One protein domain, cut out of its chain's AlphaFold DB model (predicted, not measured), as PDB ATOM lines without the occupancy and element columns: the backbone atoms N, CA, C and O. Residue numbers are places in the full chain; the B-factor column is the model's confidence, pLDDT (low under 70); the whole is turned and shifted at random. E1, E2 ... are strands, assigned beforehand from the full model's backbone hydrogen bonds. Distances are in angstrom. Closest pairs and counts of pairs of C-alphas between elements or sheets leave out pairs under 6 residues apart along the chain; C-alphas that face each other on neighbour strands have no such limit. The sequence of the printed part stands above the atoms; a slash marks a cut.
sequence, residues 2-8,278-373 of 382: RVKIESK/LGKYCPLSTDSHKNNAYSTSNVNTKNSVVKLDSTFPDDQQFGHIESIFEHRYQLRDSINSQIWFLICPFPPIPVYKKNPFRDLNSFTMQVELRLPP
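This is residues 2 to 8 and 278 to 373 of the 382 residues of an uncharacterized protein of Puccinia sorghi (UniProt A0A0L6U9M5). Look for one long, strongly twisted hairpin, E5 and E6, which with E1 and the short E4 beside different parts of E5 makes a four-stranded sheet; the small hairpin E2 and E3 crosses over part of it, so that the two sheets are only partly face to face, as a small sandwich with crossed strands. At the other end from the turn of the long hairpin, residues 346 to 373, with no named element, add to the length and then turn back, and within them residues 361 to 367 stick out free. You will read 103 printed residues with no named helix and six named strands, E1 E2 E3 E4 E5 E6 in chain order; the larger sheet is branched with antiparallel neighbour pairs, and the smaller, in the order E2 - E3, is antiparallel. The class is all strand, though under half of the residues, 44 of 103, are in named strands. The whole is loose, with a radius of gyration of the C-alphas of 16.0 A, and its C-alphas span 54 by 27 by 25 A.

Begin with E5, residues 318 to 331, which bends by 66 degrees at residue 322 and has three neighbours. On one side of it is E6, residues 334 to 345, antiparallel at 163 degrees; look at N 327 and O 338, 2.8 A apart, within hydrogen-bond range. On the other side are E1, residues 278 to 284, beside residues 324 to 330, and E4, residues 305 to 307, beside residues 318 to 320. E1 and E5 are antiparallel at 148 degrees, with N 280 and O 328 within hydrogen-bond range at 2.7 A. E4 and E5 are an antiparallel hairpin, with N 306 and O 319 within range at 2.9 A. E5 and E6 are a hairpin too, and E4 E5 E6 form a meander, each strand the antiparallel neighbour of the one before. Now find the hairpin of E2, residues 286 to 289, and E3, residues 292 to 295, antiparallel at 156 degrees, with N 294 and O 287 within range at 2.8 A. This sheet and the larger one form a sandwich, two sheets face to face, with facing parts 9.4 A centre to centre and strands at 76 degrees to each other. The closest C-alphas of E3 and E5 are those of Ser 295 and Ile 321, 6.9 A apart. E2 and E4 are apart. Residues 2 to 3 make a short antiparallel pairing with residues 341 to 342 of E6.

Find C-alpha 318 at (148.522, 115.009, 147.583); from there E5, residues 318 to 331, runs 35.1 A to C-alpha 331. E6, residues 334 to 345, runs 34.3 A and ends at C-alpha 345 at (149.476, 119.055, 151.811). Find C-alpha 278 at (144.875, 148.463, 143.101), where E1, residues 278 to 284, begins its 19.1 A. E2, residues 286 to 289, measures 10.1 A, E3, residues 292 to 295, 10.0 A, and E4, residues 305 to 307, 7.0 A.

The two C-alphas farthest apart are those of Asp 333 and Tyr 352, at 56.4 A. Residues 9 to 277 are cut out, and C-alphas 8 and 278 are 18.3 A apart across the cut. The links E1 to E2, E2 to E3 and E5 to E6 are tight, those from E3 to E4 and E4 to E5 are short, and no link is long. The mean pLDDT of the printed part is 82.3; the model's confidence is low, under 70, at residues 2 to 8 and 361 to 373.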
ATOM      1  N   ARG A   2     152.009 128.386 149.403       33.22
ATOM      2  CA  ARG A   2     151.169 129.124 148.442       33.22
ATOM      3  C   ARG A   2     151.559 128.683 147.041       33.22
ATOM      4  O   ARG A   2     152.699 128.893 146.649       33.22
ATOM      5  N   VAL A   3     150.623 128.050 146.354       42.53
ATOM      6  CA  VAL A   3     150.779 127.545 144.993       42.53
ATOM      7  C   VAL A   3     150.142 128.564 144.056       42.53
ATOM      8  O   VAL A   3     149.015 129.011 144.293       42.53
ATOM      9  N   LYS A   4     150.879 128.983 143.026       37.78
ATOM     10  CA  LYS A   4     150.397 129.951 142.037       37.78
ATOM     11  C   LYS A   4     149.960 129.190 140.798       37.78
ATOM     12  O   LYS A   4     150.805 128.760 140.029       37.78
ATOM     13  N   ILE A   5     148.657 129.102 140.565       43.38
ATOM     14  CA  ILE A   5     148.137 128.572 139.303       43.38
ATOM     15  C   ILE A   5     147.751 129.766 138.431       43.38
ATOM     16  O   ILE A   5     146.737 130.412 138.660       43.38
ATOM     17  N   GLU A   6     148.573 130.112 137.441       28.48
ATOM     18  CA  GLU A   6     148.226 131.192 136.514       28.48
ATOM     19  C   GLU A   6     147.236 130.697 135.455       28.48
ATOM     20  O   GLU A   6     147.627 130.147 134.427       28.48
ATOM     21  N   SER A   7     145.940 130.934 135.667       35.56
ATOM     22  CA  SER A   7     144.979 130.946 134.563       35.56
ATOM     23  C   SER A   7     144.905 132.371 134.002       35.56
ATOM     24  O   SER A   7     144.571 133.327 134.702       35.56
ATOM     25  N   LYS A   8     145.307 132.546 132.740       31.38
ATOM     26  CA  LYS A   8     145.228 133.836 132.049       31.38
ATOM     27  C   LYS A   8     143.983 133.825 131.174       31.38
ATOM     28  O   LYS A   8     144.008 133.298 130.066       31.38
ATOM     29  N   LEU A 278     146.151 148.679 142.423       84.19
ATOM     30  CA  LEU A 278     144.875 148.463 143.101       84.19
ATOM     31  C   LEU A 278     144.535 146.973 143.011       84.19
ATOM     32  O   LEU A 278     143.877 146.525 142.072       84.19
ATOM     33  N   GLY A 279     145.071 146.201 143.956       88.75
ATOM     34  CA  GLY A 279     144.780 144.783 144.129       88.75
ATOM     35  C   GLY A 279     143.529 144.582 144.981       88.75
ATOM     36  O   GLY A 279     143.419 145.134 146.072       88.75
ATOM     37  N   LYS A 280     142.591 143.764 144.506       93.44
ATOM     38  CA  LYS A 280     141.423 143.296 145.251       93.44
ATOM     39  C   LYS A 280     141.513 141.787 145.441       93.44
ATOM     40  O   LYS A 280     141.730 141.039 144.489       93.44
ATOM     41  N   TYR A 281     141.304 141.360 146.680       94.56
ATOM     42  CA  TYR A 281     141.166 139.961 147.066       94.56
ATOM     43  C   TYR A 281     139.682 139.579 147.102       94.56
ATOM     44  O   TYR A 281     138.898 140.216 147.809       94.56
ATOM     45  N   CYS A 282     139.302 138.541 146.360       96.56
ATOM     46  CA  CYS A 282     137.942 138.011 146.319       96.56
ATOM     47  C   CYS A 282     137.969 136.509 146.658       96.56
ATOM     48  O   CYS A 282     138.391 135.718 145.816       96.56
ATOM     49  N   PRO A 283     137.552 136.084 147.863       96.88
ATOM     50  CA  PRO A 283     137.503 134.664 148.201       96.88
ATOM     51  C   PRO A 283     136.438 133.945 147.363       96.88
ATOM     52  O   PRO A 283     135.352 134.480 147.140       96.88
ATOM     53  N   LEU A 284     136.747 132.723 146.931       97.69
ATOM     54  CA  LEU A 284     135.873 131.856 146.147       97.69
ATOM     55  C   LEU A 284     135.669 130.521 146.878       97.69
ATOM     56  O   LEU A 284     136.582 129.979 147.501       97.69
ATOM     57  N   SER A 285     134.458 129.977 146.792       97.19
ATOM     58  CA  SER A 285     134.126 128.631 147.278       97.19
ATOM     59  C   SER A 285     134.461 127.548 146.254       97.19
ATOM     60  O   SER A 285     134.868 126.446 146.625       97.19
ATOM     61  N   THR A 286     134.289 127.868 144.971       97.31
ATOM     62  CA  THR A 286     134.493 126.965 143.837       97.31
ATOM     63  C   THR A 286     135.064 127.716 142.644       97.31
ATOM     64  O   THR A 286     134.720 128.880 142.440       97.31
ATOM     65  N   ASP A 287     135.857 127.031 141.830       97.12
ATOM     66  CA  ASP A 287     136.340 127.524 140.540       97.12
ATOM     67  C   ASP A 287     136.357 126.390 139.510       97.12
ATOM     68  O   ASP A 287     136.498 125.220 139.871       97.12
ATOM     69  N   SER A 288     136.205 126.719 138.229       95.31
ATOM     70  CA  SER A 288     136.284 125.745 137.142       95.31
ATOM     71  C   SER A 288     137.463 126.055 136.230       95.31
ATOM     72  O   SER A 288     137.473 127.080 135.552       95.31
ATOM     73  N   HIS A 289     138.419 125.133 136.144       91.25
ATOM     74  CA  HIS A 289     139.576 125.258 135.265       91.25
ATOM     75  C   HIS A 289     139.651 124.058 134.319       91.25
ATOM     76  O   HIS A 289     139.637 122.917 134.768       91.25
ATOM     77  N   LYS A 290     139.714 124.298 132.999       90.69
ATOM     78  CA  LYS A 290     139.755 123.245 131.959       90.69
ATOM     79  C   LYS A 290     138.657 122.173 132.123       90.69
ATOM     80  O   LYS A 290     138.948 120.984 132.131       90.69
ATOM     81  N   ASN A 291     137.401 122.594 132.294       92.12
ATOM     82  CA  ASN A 291     136.231 121.729 132.553       92.12
ATOM     83  C   ASN A 291     136.252 120.959 133.889       92.12
ATOM     84  O   ASN A 291     135.323 120.207 134.185       92.12
ATOM     85  N   ASN A 292     137.256 121.187 134.733       90.56
ATOM     86  CA  ASN A 292     137.337 120.596 136.057       90.56
ATOM     87  C   ASN A 292     136.860 121.597 137.106       90.56
ATOM     88  O   ASN A 292     137.435 122.669 137.260       90.56
ATOM     89  N   ALA A 293     135.800 121.240 137.827       95.81
ATOM     90  CA  ALA A 293     135.345 121.958 139.011       95.81
ATOM     91  C   ALA A 293     136.214 121.611 140.229       95.81
ATOM     92  O   ALA A 293     136.331 120.436 140.592       95.81
ATOM     93  N   TYR A 294     136.759 122.642 140.860       96.75
ATOM     94  CA  TYR A 294     137.515 122.611 142.102       96.75
ATOM     95  C   TYR A 294     136.716 123.321 143.190       96.75
ATOM     96  O   TYR A 294     136.011 124.298 142.931       96.75
ATOM     97  N   SER A 295     136.832 122.845 144.422       97.56
ATOM     98  CA  SER A 295     136.137 123.426 145.570       97.56
ATOM     99  C   SER A 295     137.027 123.435 146.795       97.56
ATOM    100  O   SER A 295     137.895 122.579 146.948       97.56
ATOM    101  N   THR A 296     136.776 124.365 147.712       97.88
ATOM    102  CA  THR A 296     137.389 124.292 149.040       97.88
ATOM    103  C   THR A 296     136.908 123.046 149.790       97.88
ATOM    104  O   THR A 296     135.795 122.553 149.565       97.88
ATOM    105  N   SER A 297     137.735 122.536 150.705       95.25
ATOM    106  CA  SER A 297     137.432 121.347 151.517       95.25
ATOM    107  C   SER A 297     136.124 121.461 152.296       95.25
ATOM    108  O   SER A 297     135.438 120.463 152.492       95.25
ATOM    109  N   ASN A 298     135.756 122.680 152.696       96.25
ATOM    110  CA  ASN A 298     134.531 122.955 153.446       96.25
ATOM    111  C   ASN A 298     133.266 122.869 152.581       96.25
ATOM    112  O   ASN A 298     132.179 122.682 153.114       96.25
ATOM    113  N   VAL A 299     133.396 123.042 151.264       97.25
ATOM    114  CA  VAL A 299     132.263 123.060 150.329       97.25
ATOM    115  C   VAL A 299     132.041 121.676 149.735       97.25
ATOM    116  O   VAL A 299     130.917 121.187 149.704       97.25
ATOM    117  N   ASN A 300     133.108 121.029 149.269       96.31
ATOM    118  CA  ASN A 300     133.049 119.652 148.796       96.31
ATOM    119  C   ASN A 300     134.419 118.993 148.983       96.31
ATOM    120  O   ASN A 300     135.386 119.293 148.282       96.31
ATOM    121  N   THR A 301     134.481 118.063 149.933       93.19
ATOM    122  CA  THR A 301     135.704 117.345 150.302       93.19
ATOM    123  C   THR A 301     136.265 116.525 149.142       93.19
ATOM    124  O   THR A 301     137.480 116.507 148.952       93.19
ATOM    125  N   LYS A 302     135.408 115.919 148.310       91.44
ATOM    126  CA  LYS A 302     135.826 115.086 147.170       91.44
ATOM    127  C   LYS A 302     136.504 115.910 146.071       91.44
ATOM    128  O   LYS A 302     137.550 115.510 145.578       91.44
ATOM    129  N   ASN A 303     135.962 117.086 145.753       92.25
ATOM    130  CA  ASN A 303     136.507 117.985 144.723       92.25
ATOM    131  C   ASN A 303     137.589 118.946 145.254       92.25
ATOM    132  O   ASN A 303     138.050 119.827 144.527       92.25
ATOM    133  N   SER A 304     137.987 118.789 146.520       95.88
ATOM    134  CA  SER A 304     139.064 119.571 147.131       95.88
ATOM    135  C   SER A 304     140.428 118.896 147.054       95.88
ATOM    136  O   SER A 304     141.433 119.563 147.272       95.88
ATOM    137  N   VAL A 305     140.492 117.597 146.753       95.50
ATOM    138  CA  VAL A 305     141.759 116.857 146.716       95.50
ATOM    139  C   VAL A 305     142.466 117.085 145.388       95.50
ATOM    140  O   VAL A 305     141.890 116.884 144.321       95.50
ATOM    141  N   VAL A 306     143.734 117.476 145.461       94.69
ATOM    142  CA  VAL A 306     144.584 117.742 144.298       94.69
ATOM    143  C   VAL A 306     145.909 117.005 144.425       94.69
ATOM    144  O   VAL A 306     146.437 116.829 145.527       94.69
ATOM    145  N   LYS A 307     146.450 116.576 143.283       93.50
ATOM    146  CA  LYS A 307     147.809 116.044 143.204       93.50
ATOM    147  C   LYS A 307     148.797 117.203 143.090       93.50
ATOM    148  O   LYS A 307     148.599 118.115 142.291       93.50
ATOM    149  N   LEU A 308     149.834 117.156 143.910       91.31
ATOM    150  CA  LEU A 308     150.948 118.091 143.908       91.31
ATOM    151  C   LEU A 308     152.008 117.650 142.894       91.31
ATOM    152  O   LEU A 308     152.057 116.491 142.476       91.31
ATOM    153  N   ASP A 309     152.844 118.597 142.487       89.75
ATOM    154  CA  ASP A 309     153.926 118.339 141.545       89.75
ATOM    155  C   ASP A 309     154.947 117.317 142.091       89.75
ATOM    156  O   ASP A 309     155.106 117.115 143.294       89.75
ATOM    157  N   SER A 310     155.668 116.687 141.167       89.50
ATOM    158  CA  SER A 310     156.783 115.765 141.387       89.50
ATOM    159  C   SER A 310     157.953 116.343 142.191       89.50
ATOM    160  O   SER A 310     158.796 115.588 142.671       89.50
ATOM    161  N   THR A 311     158.014 117.666 142.375       91.62
ATOM    162  CA  THR A 311     158.942 118.306 143.318       91.62
ATOM    163  C   THR A 311     158.674 117.921 144.775       91.62
ATOM    164  O   THR A 311     159.581 118.024 145.606       91.62
ATOM    165  N   PHE A 312     157.465 117.451 145.094       88.38
ATOM    166  CA  PHE A 312     157.140 116.902 146.402       88.38
ATOM    167  C   PHE A 312     157.522 115.419 146.497       88.38
ATOM    168  O   PHE A 312     157.354 114.675 145.525       88.38
ATOM    169  N   PRO A 313     157.968 114.962 147.682       90.00
ATOM    170  CA  PRO A 313     158.159 113.542 147.960       90.00
ATOM    171  C   PRO A 313     156.930 112.705 147.576       90.00
ATOM    172  O   PRO A 313     155.799 113.147 147.772       90.00
ATOM    173  N   ASP A 314     157.134 111.487 147.060       88.19
ATOM    174  CA  ASP A 314     156.050 110.587 146.617       88.19
ATOM    175  C   ASP A 314     154.995 110.310 147.707       88.19
ATOM    176  O   ASP A 314     153.835 110.015 147.415       88.19
ATOM    177  N   ASP A 315     155.382 110.408 148.980       88.06
ATOM    178  CA  ASP A 315     154.520 110.258 150.152       88.06
ATOM    179  C   ASP A 315     153.751 111.539 150.532       88.06
ATOM    180  O   ASP A 315     152.916 111.490 151.434       88.06
ATOM    181  N   GLN A 316     153.988 112.654 149.833       90.31
ATOM    182  CA  GLN A 316     153.348 113.966 150.013       90.31
ATOM    183  C   GLN A 316     152.787 114.554 148.707       90.31
ATOM    184  O   GLN A 316     152.477 115.739 148.648       90.31
ATOM    185  N   GLN A 317     152.600 113.752 147.658       92.31
ATOM    186  CA  GLN A 317     152.088 114.227 146.362       92.31
ATOM    187  C   GLN A 317     150.594 114.580 146.348       92.31
ATOM    188  O   GLN A 317     150.013 114.753 145.283       92.31
ATOM    189  N   PHE A 318     149.942 114.693 147.501       93.62
ATOM    190  CA  PHE A 318     148.522 115.009 147.583       93.62
ATOM    191  C   PHE A 318     148.265 116.047 148.667       93.62
ATOM    192  O   PHE A 318     148.903 116.056 149.721       93.62
ATOM    193  N   GLY A 319     147.290 116.908 148.416       95.38
ATOM    194  CA  GLY A 319     146.792 117.874 149.384       95.38
ATOM    195  C   GLY A 319     145.323 118.174 149.150       95.38
ATOM    196  O   GLY A 319     144.722 117.684 148.195       95.38
ATOM    197  N   HIS A 320     144.749 118.994 150.023       96.38
ATOM    198  CA  HIS A 320     143.408 119.534 149.829       96.38
ATOM    199  C   HIS A 320     143.445 121.052 149.655       96.38
ATOM    200  O   HIS A 320     144.302 121.744 150.209       96.38
ATOM    201  N   ILE A 321     142.501 121.569 148.878       97.50
ATOM    202  CA  ILE A 321     142.294 122.995 148.666       97.50
ATOM    203  C   ILE A 321     141.631 123.572 149.918       97.50
ATOM    204  O   ILE A 321     140.455 123.332 150.189       97.50
ATOM    205  N   GLU A 322     142.390 124.354 150.673       97.31
ATOM    206  CA  GLU A 322     141.912 125.053 151.865       97.31
ATOM    207  C   GLU A 322     141.155 126.330 151.478       97.31
ATOM    208  O   GLU A 322     140.090 126.632 152.013       97.31
ATOM    209  N   SER A 323     141.685 127.077 150.505       97.19
ATOM    210  CA  SER A 323     141.093 128.332 150.042       97.19
ATOM    211  C   SER A 323     141.320 128.532 148.549       97.19
ATOM    212  O   SER A 323     142.389 128.219 148.027       97.19
ATOM    213  N   ILE A 324     140.313 129.083 147.875       97.56
ATOM    214  CA  ILE A 324     140.411 129.592 146.511       97.56
ATOM    215  C   ILE A 324     140.168 131.093 146.594       97.56
ATOM    216  O   ILE A 324     139.269 131.541 147.310       97.56
ATOM    217  N   PHE A 325     140.960 131.890 145.890       97.06
ATOM    218  CA  PHE A 325     140.707 133.322 145.808       97.06
ATOM    219  C   PHE A 325     141.137 133.898 144.473       97.06
ATOM    220  O   PHE A 325     142.143 133.514 143.886       97.06
ATOM    221  N   GLU A 326     140.371 134.872 144.014       96.81
ATOM    222  CA  GLU A 326     140.676 135.659 142.841       96.81
ATOM    223  C   GLU A 326     141.394 136.941 143.274       96.81
ATOM    224  O   GLU A 326     140.887 137.729 144.078       96.81
ATOM    225  N   HIS A 327     142.595 137.144 142.745       95.50
ATOM    226  CA  HIS A 327     143.348 138.379 142.882       95.50
ATOM    227  C   HIS A 327     143.164 139.216 141.617       95.50
ATOM    228  O   HIS A 327     143.771 138.937 140.579       95.50
ATOM    229  N   ARG A 328     142.324 140.250 141.712       94.44
ATOM    230  CA  ARG A 328     142.106 141.221 140.635       94.44
ATOM    231  C   ARG A 328     143.020 142.408 140.839       94.44
ATOM    232  O   ARG A 328     143.054 142.957 141.931       94.44
ATOM    233  N   TYR A 329     143.729 142.831 139.809       91.62
ATOM    234  CA  TYR A 329     144.586 144.002 139.881       91.62
ATOM    235  C   TYR A 329     144.523 144.796 138.585       91.62
ATOM    236  O   TYR A 329     144.500 144.237 137.488       91.62
ATOM    237  N   GLN A 330     144.484 146.116 138.713       91.12
ATOM    238  CA  GLN A 330     144.453 147.012 137.566       91.12
ATOM    239  C   GLN A 330     145.869 147.493 137.235       91.12
ATOM    240  O   GLN A 330     146.528 148.128 138.057       91.12
ATOM    241  N   LEU A 331     146.332 147.186 136.021       87.94
ATOM    242  CA  LEU A 331     147.420 147.920 135.370       87.94
ATOM    243  C   LEU A 331     146.814 149.043 134.526       87.94
ATOM    244  O   LEU A 331     145.617 148.998 134.253       87.94
ATOM    245  N   ARG A 332     147.644 150.019 134.115       85.81
ATOM    246  CA  ARG A 332     147.250 151.277 133.442       85.81
ATOM    247  C   ARG A 332     145.970 151.174 132.603       85.81
ATOM    248  O   ARG A 332     145.038 151.918 132.880       85.81
ATOM    249  N   ASP A 333     145.904 150.198 131.697       91.56
ATOM    250  CA  ASP A 333     144.780 150.036 130.764       91.56
ATOM    251  C   ASP A 333     144.140 148.635 130.791       91.56
ATOM    252  O   ASP A 333     143.297 148.316 129.957       91.56
ATOM    253  N   SER A 334     144.530 147.767 131.732       91.25
ATOM    254  CA  SER A 334     144.057 146.378 131.769       91.25
ATOM    255  C   SER A 334     143.727 145.933 133.187       91.25
ATOM    256  O   SER A 334     144.583 145.978 134.078       91.25
ATOM    257  N   ILE A 335     142.511 145.430 133.376       92.44
ATOM    258  CA  ILE A 335     142.144 144.683 134.576       92.44
ATOM    259  C   ILE A 335     142.634 143.255 134.372       92.44
ATOM    260  O   ILE A 335     142.190 142.559 133.464       92.44
ATOM    261  N   ASN A 336     143.569 142.831 135.211       93.88
ATOM    262  CA  ASN A 336     144.062 141.468 135.233       93.88
ATOM    263  C   ASN A 336     143.434 140.737 136.412       93.88
ATOM    264  O   ASN A 336     143.220 141.313 137.480       93.88
ATOM    265  N   SER A 337     143.161 139.456 136.218       95.19
ATOM    266  CA  SER A 337     142.695 138.578 137.275       95.19
ATOM    267  C   SER A 337     143.510 137.296 137.270       95.19
ATOM    268  O   SER A 337     143.854 136.780 136.208       95.19
ATOM    269  N   GLN A 338     143.861 136.820 138.461       95.75
ATOM    270  CA  GLN A 338     144.518 135.536 138.665       95.75
ATOM    271  C   GLN A 338     143.799 134.785 139.777       95.75
ATOM    272  O   GLN A 338     143.547 135.352 140.841       95.75
ATOM    273  N   ILE A 339     143.501 133.511 139.545       95.69
ATOM    274  CA  ILE A 339     142.917 132.630 140.554       95.69
ATOM    275  C   ILE A 339     144.044 131.899 141.270       95.69
ATOM    276  O   ILE A 339     144.972 131.396 140.651       95.69
ATOM    277  N   TRP A 340     143.975 131.860 142.590       96.31
ATOM    278  CA  TRP A 340     144.974 131.244 143.444       96.31
ATOM    279  C   TRP A 340     144.338 130.153 144.285       96.31
ATOM    280  O   TRP A 340     143.220 130.303 144.781       96.31
ATOM    281  N   PHE A 341     145.105 129.087 144.491       96.19
ATOM    282  CA  PHE A 341     144.720 127.952 145.310       96.19
ATOM    283  C   PHE A 341     145.687 127.858 146.486       96.19
ATOM    284  O   PHE A 341     146.898 127.683 146.327       96.19
ATOM    285  N   LEU A 342     145.153 127.980 147.694       96.12
ATOM    286  CA  LEU A 342     145.873 127.641 148.906       96.12
ATOM    287  C   LEU A 342     145.692 126.147 149.152       96.12
ATOM    288  O   LEU A 342     144.594 125.697 149.479       96.12
ATOM    289  N   ILE A 343     146.772 125.390 148.979       96.19
ATOM    290  CA  ILE A 343     146.765 123.940 149.157       96.19
ATOM    291  C   ILE A 343     147.445 123.599 150.479       96.19
ATOM    292  O   ILE A 343     148.560 124.055 150.765       96.19
ATOM    293  N   CYS A 344     146.768 122.775 151.271       95.69
ATOM    294  CA  CYS A 344     147.291 122.172 152.483       95.69
ATOM    295  C   CYS A 344     147.691 120.718 152.165       95.69
ATOM    296  O   CYS A 344     146.811 119.879 151.935       95.69
ATOM    297  N   PRO A 345     149.003 120.411 152.074       94.69
ATOM    298  CA  PRO A 345     149.476 119.055 151.811       94.69
ATOM    299  C   PRO A 345     148.993 118.088 152.888       94.69
ATOM    300  O   PRO A 345     148.912 118.447 154.065       94.69
ATOM    301  N   PHE A 346     148.695 116.850 152.501       94.12
ATOM    302  CA  PHE A 346     148.417 115.814 153.484       94.12
ATOM    303  C   PHE A 346     149.689 115.432 154.251       94.12
ATOM    304  O   PHE A 346     150.801 115.603 153.743       94.12
ATOM    305  N   PRO A 347     149.547 114.906 155.482       93.62
ATOM    306  CA  PRO A 347     150.678 114.349 156.206       93.62
ATOM    307  C   PRO A 347     151.385 113.274 155.368       93.62
ATOM    308  O   PRO A 347     150.696 112.505 154.690       93.62
ATOM    309  N   PRO A 348     152.727 113.181 155.441       91.62
ATOM    310  CA  PRO A 348     153.468 112.139 154.748       91.62
ATOM    311  C   PRO A 348     152.925 110.765 155.117       91.62
ATOM    312  O   PRO A 348     152.678 110.468 156.293       91.62
ATOM    313  N   ILE A 349     152.742 109.922 154.107       87.31
ATOM    314  CA  ILE A 349     152.334 108.539 154.324       87.31
ATOM    315  C   ILE A 349     153.475 107.833 155.067       87.31
ATOM    316  O   ILE A 349     154.599 107.801 154.567       87.31
ATOM    317  N   PRO A 350     153.222 107.245 156.250       90.25
ATOM    318  CA  PRO A 350     154.274 106.562 156.985       90.25
ATOM    319  C   PRO A 350     154.905 105.455 156.140       90.25
ATOM    320  O   PRO A 350     154.186 104.678 155.523       90.25
ATOM    321  N   VAL A 351     156.235 105.335 156.172       88.25
ATOM    322  CA  VAL A 351     157.015 104.413 155.316       88.25
ATOM    323  C   VAL A 351     156.558 102.950 155.425       88.25
ATOM    324  O   VAL A 351     156.664 102.181 154.474       88.25
ATOM    325  N   TYR A 352     156.014 102.554 156.578       92.56
ATOM    326  CA  TYR A 352     155.492 101.205 156.815       92.56
ATOM    327  C   TYR A 352     154.098 100.957 156.214       92.56
ATOM    328  O   TYR A 352     153.642  99.815 156.184       92.56
ATOM    329  N   LYS A 353     153.395 101.997 155.753       88.38
ATOM    330  CA  LYS A 353     152.115 101.875 155.049       88.38
ATOM    331  C   LYS A 353     152.361 101.960 153.549       88.38
ATOM    332  O   LYS A 353     152.975 102.904 153.058       88.38
ATOM    333  N   LYS A 354     151.831 100.989 152.798       85.88
ATOM    334  CA  LYS A 354     151.794 101.078 151.335       85.88
ATOM    335  C   LYS A 354     151.019 102.343 150.968       85.88
ATOM    336  O   LYS A 354     149.906 102.528 151.456       85.88
ATOM    337  N   ASN A 355     151.607 103.200 150.135       80.38
ATOM    338  CA  ASN A 355     150.919 104.378 149.626       80.38
ATOM    339  C   ASN A 355     149.638 103.915 148.894       80.38
ATOM    340  O   ASN A 355     149.761 103.250 147.861       80.38
ATOM    341  N   PRO A 356     148.428 104.219 149.417       77.75
ATOM    342  CA  PRO A 356     147.177 103.735 148.835       77.75
ATOM    343  C   PRO A 356     146.911 104.361 147.460       77.75
ATOM    344  O   PRO A 356     146.130 103.831 146.680       77.75
ATOM    345  N   PHE A 357     147.604 105.456 147.146       77.19
ATOM    346  CA  PHE A 357     147.527 106.164 145.878       77.19
ATOM    347  C   PHE A 357     148.560 105.673 144.853       77.19
ATOM    348  O   PHE A 357     148.501 106.074 143.695       77.19
ATOM    349  N   ARG A 358     149.499 104.792 145.233       78.25
ATOM    350  CA  ARG A 358     150.545 104.286 144.322       78.25
ATOM    351  C   ARG A 358     149.963 103.509 143.145       78.25
ATOM    352  O   ARG A 358     150.466 103.608 142.030       78.25
ATOM    353  N   ASP A 359     148.887 102.775 143.404       74.88
ATOM    354  CA  ASP A 359     148.255 101.888 142.430       74.88
ATOM    355  C   ASP A 359     147.070 102.562 141.716       74.88
ATOM    356  O   ASP A 359     146.382 101.906 140.940       74.88
ATOM    357  N   LEU A 360     146.825 103.866 141.922       71.81
ATOM    358  CA  LEU A 360     145.710 104.577 141.271       71.81
ATOM    359  C   LEU A 360     145.783 104.501 139.745       71.81
ATOM    360  O   LEU A 360     144.757 104.376 139.084       71.81
ATOM    361  N   ASN A 361     146.996 104.490 139.195       66.44
ATOM    362  CA  ASN A 361     147.203 104.361 137.756       66.44
ATOM    363  C   ASN A 361     146.939 102.933 137.228       66.44
ATOM    364  O   ASN A 361     146.890 102.747 136.016       66.44
ATOM    365  N   SER A 362     146.799 101.927 138.104       63.22
ATOM    366  CA  SER A 362     146.671 100.506 137.733       63.22
ATOM    367  C   SER A 362     145.232 100.026 137.522       63.22
ATOM    368  O   SER A 362     145.022  98.980 136.911       63.22
ATOM    369  N   PHE A 363     144.232 100.772 138.000       52.59
ATOM    370  CA  PHE A 363     142.830 100.386 137.852       52.59
ATOM    371  C   PHE A 363     142.295 100.801 136.478       52.59
ATOM    372  O   PHE A 363     142.434 101.952 136.076       52.59
ATOM    373  N   THR A 364     141.633  99.875 135.776       38.66
ATOM    374  CA  THR A 364     141.002 100.112 134.461       38.66
ATOM    375  C   THR A 364     139.871 101.141 134.532       38.66
ATOM    376  O   THR A 364     139.589 101.835 133.560       38.66
ATOM    377  N   MET A 365     139.228 101.255 135.698       32.62
ATOM    378  CA  MET A 365     138.194 102.243 135.990       32.62
ATOM    379  C   MET A 365     138.834 103.373 136.806       32.62
ATOM    380  O   MET A 365     138.721 103.428 138.030       32.62
ATOM    381  N   GLN A 366     139.590 104.242 136.134       36.28
ATOM    382  CA  GLN A 366     140.104 105.454 136.763       36.28
ATOM    383  C   GLN A 366     138.926 106.408 136.947       36.28
ATOM    384  O   GLN A 366     138.534 107.121 136.026       36.28
ATOM    385  N   VAL A 367     138.336 106.430 138.144       40.06
ATOM    386  CA  VAL A 367     137.647 107.643 138.587       40.06
ATOM    387  C   VAL A 367     138.769 108.653 138.750       40.06
ATOM    388  O   VAL A 367     139.487 108.622 139.746       40.06
ATOM    389  N   GLU A 368     139.006 109.440 137.704       37.44
ATOM    390  CA  GLU A 368     140.015 110.486 137.676       37.44
ATOM    391  C   GLU A 368     139.917 111.308 138.971       37.44
ATOM    392  O   GLU A 368     139.077 112.198 139.114       37.44
ATOM    393  N   LEU A 369     140.829 111.068 139.916       42.75
ATOM    394  CA  LEU A 369     141.369 112.149 140.731       42.75
ATOM    395  C   LEU A 369     142.081 113.051 139.732       42.75
ATOM    396  O   LEU A 369     143.267 112.866 139.520       42.75
ATOM    397  N   ARG A 370     141.309 113.895 139.036       43.31
ATOM    398  CA  ARG A 370     141.634 114.614 137.792       43.31
ATOM    399  C   ARG A 370     143.113 114.964 137.689       43.31
ATOM    400  O   ARG A 370     143.544 116.039 138.105       43.31
ATOM    401  N   LEU A 371     143.880 114.031 137.137       42.34
ATOM    402  CA  LEU A 371     145.250 114.260 136.732       42.34
ATOM    403  C   LEU A 371     145.171 114.673 135.269       42.34
ATOM    404  O   LEU A 371     144.490 113.993 134.503       42.34
ATOM    405  N   PRO A 372     145.819 115.772 134.859       38.81
ATOM    406  CA  PRO A 372     145.903 116.081 133.443       38.81
ATOM    407  C   PRO A 372     146.543 114.890 132.698       38.81
ATOM    408  O   PRO A 372     147.443 114.241 133.245       38.81
ATOM    409  N   PRO A 373     146.081 114.578 131.476       41.03
ATOM    410  CA  PRO A 373     146.578 113.445 130.709       41.03
ATOM    411  C   PRO A 373     148.091 113.566 130.486       41.03
ATOM    412  O   PRO A 373     148.597 114.615 130.088       41.03
TER     413      PRO A 373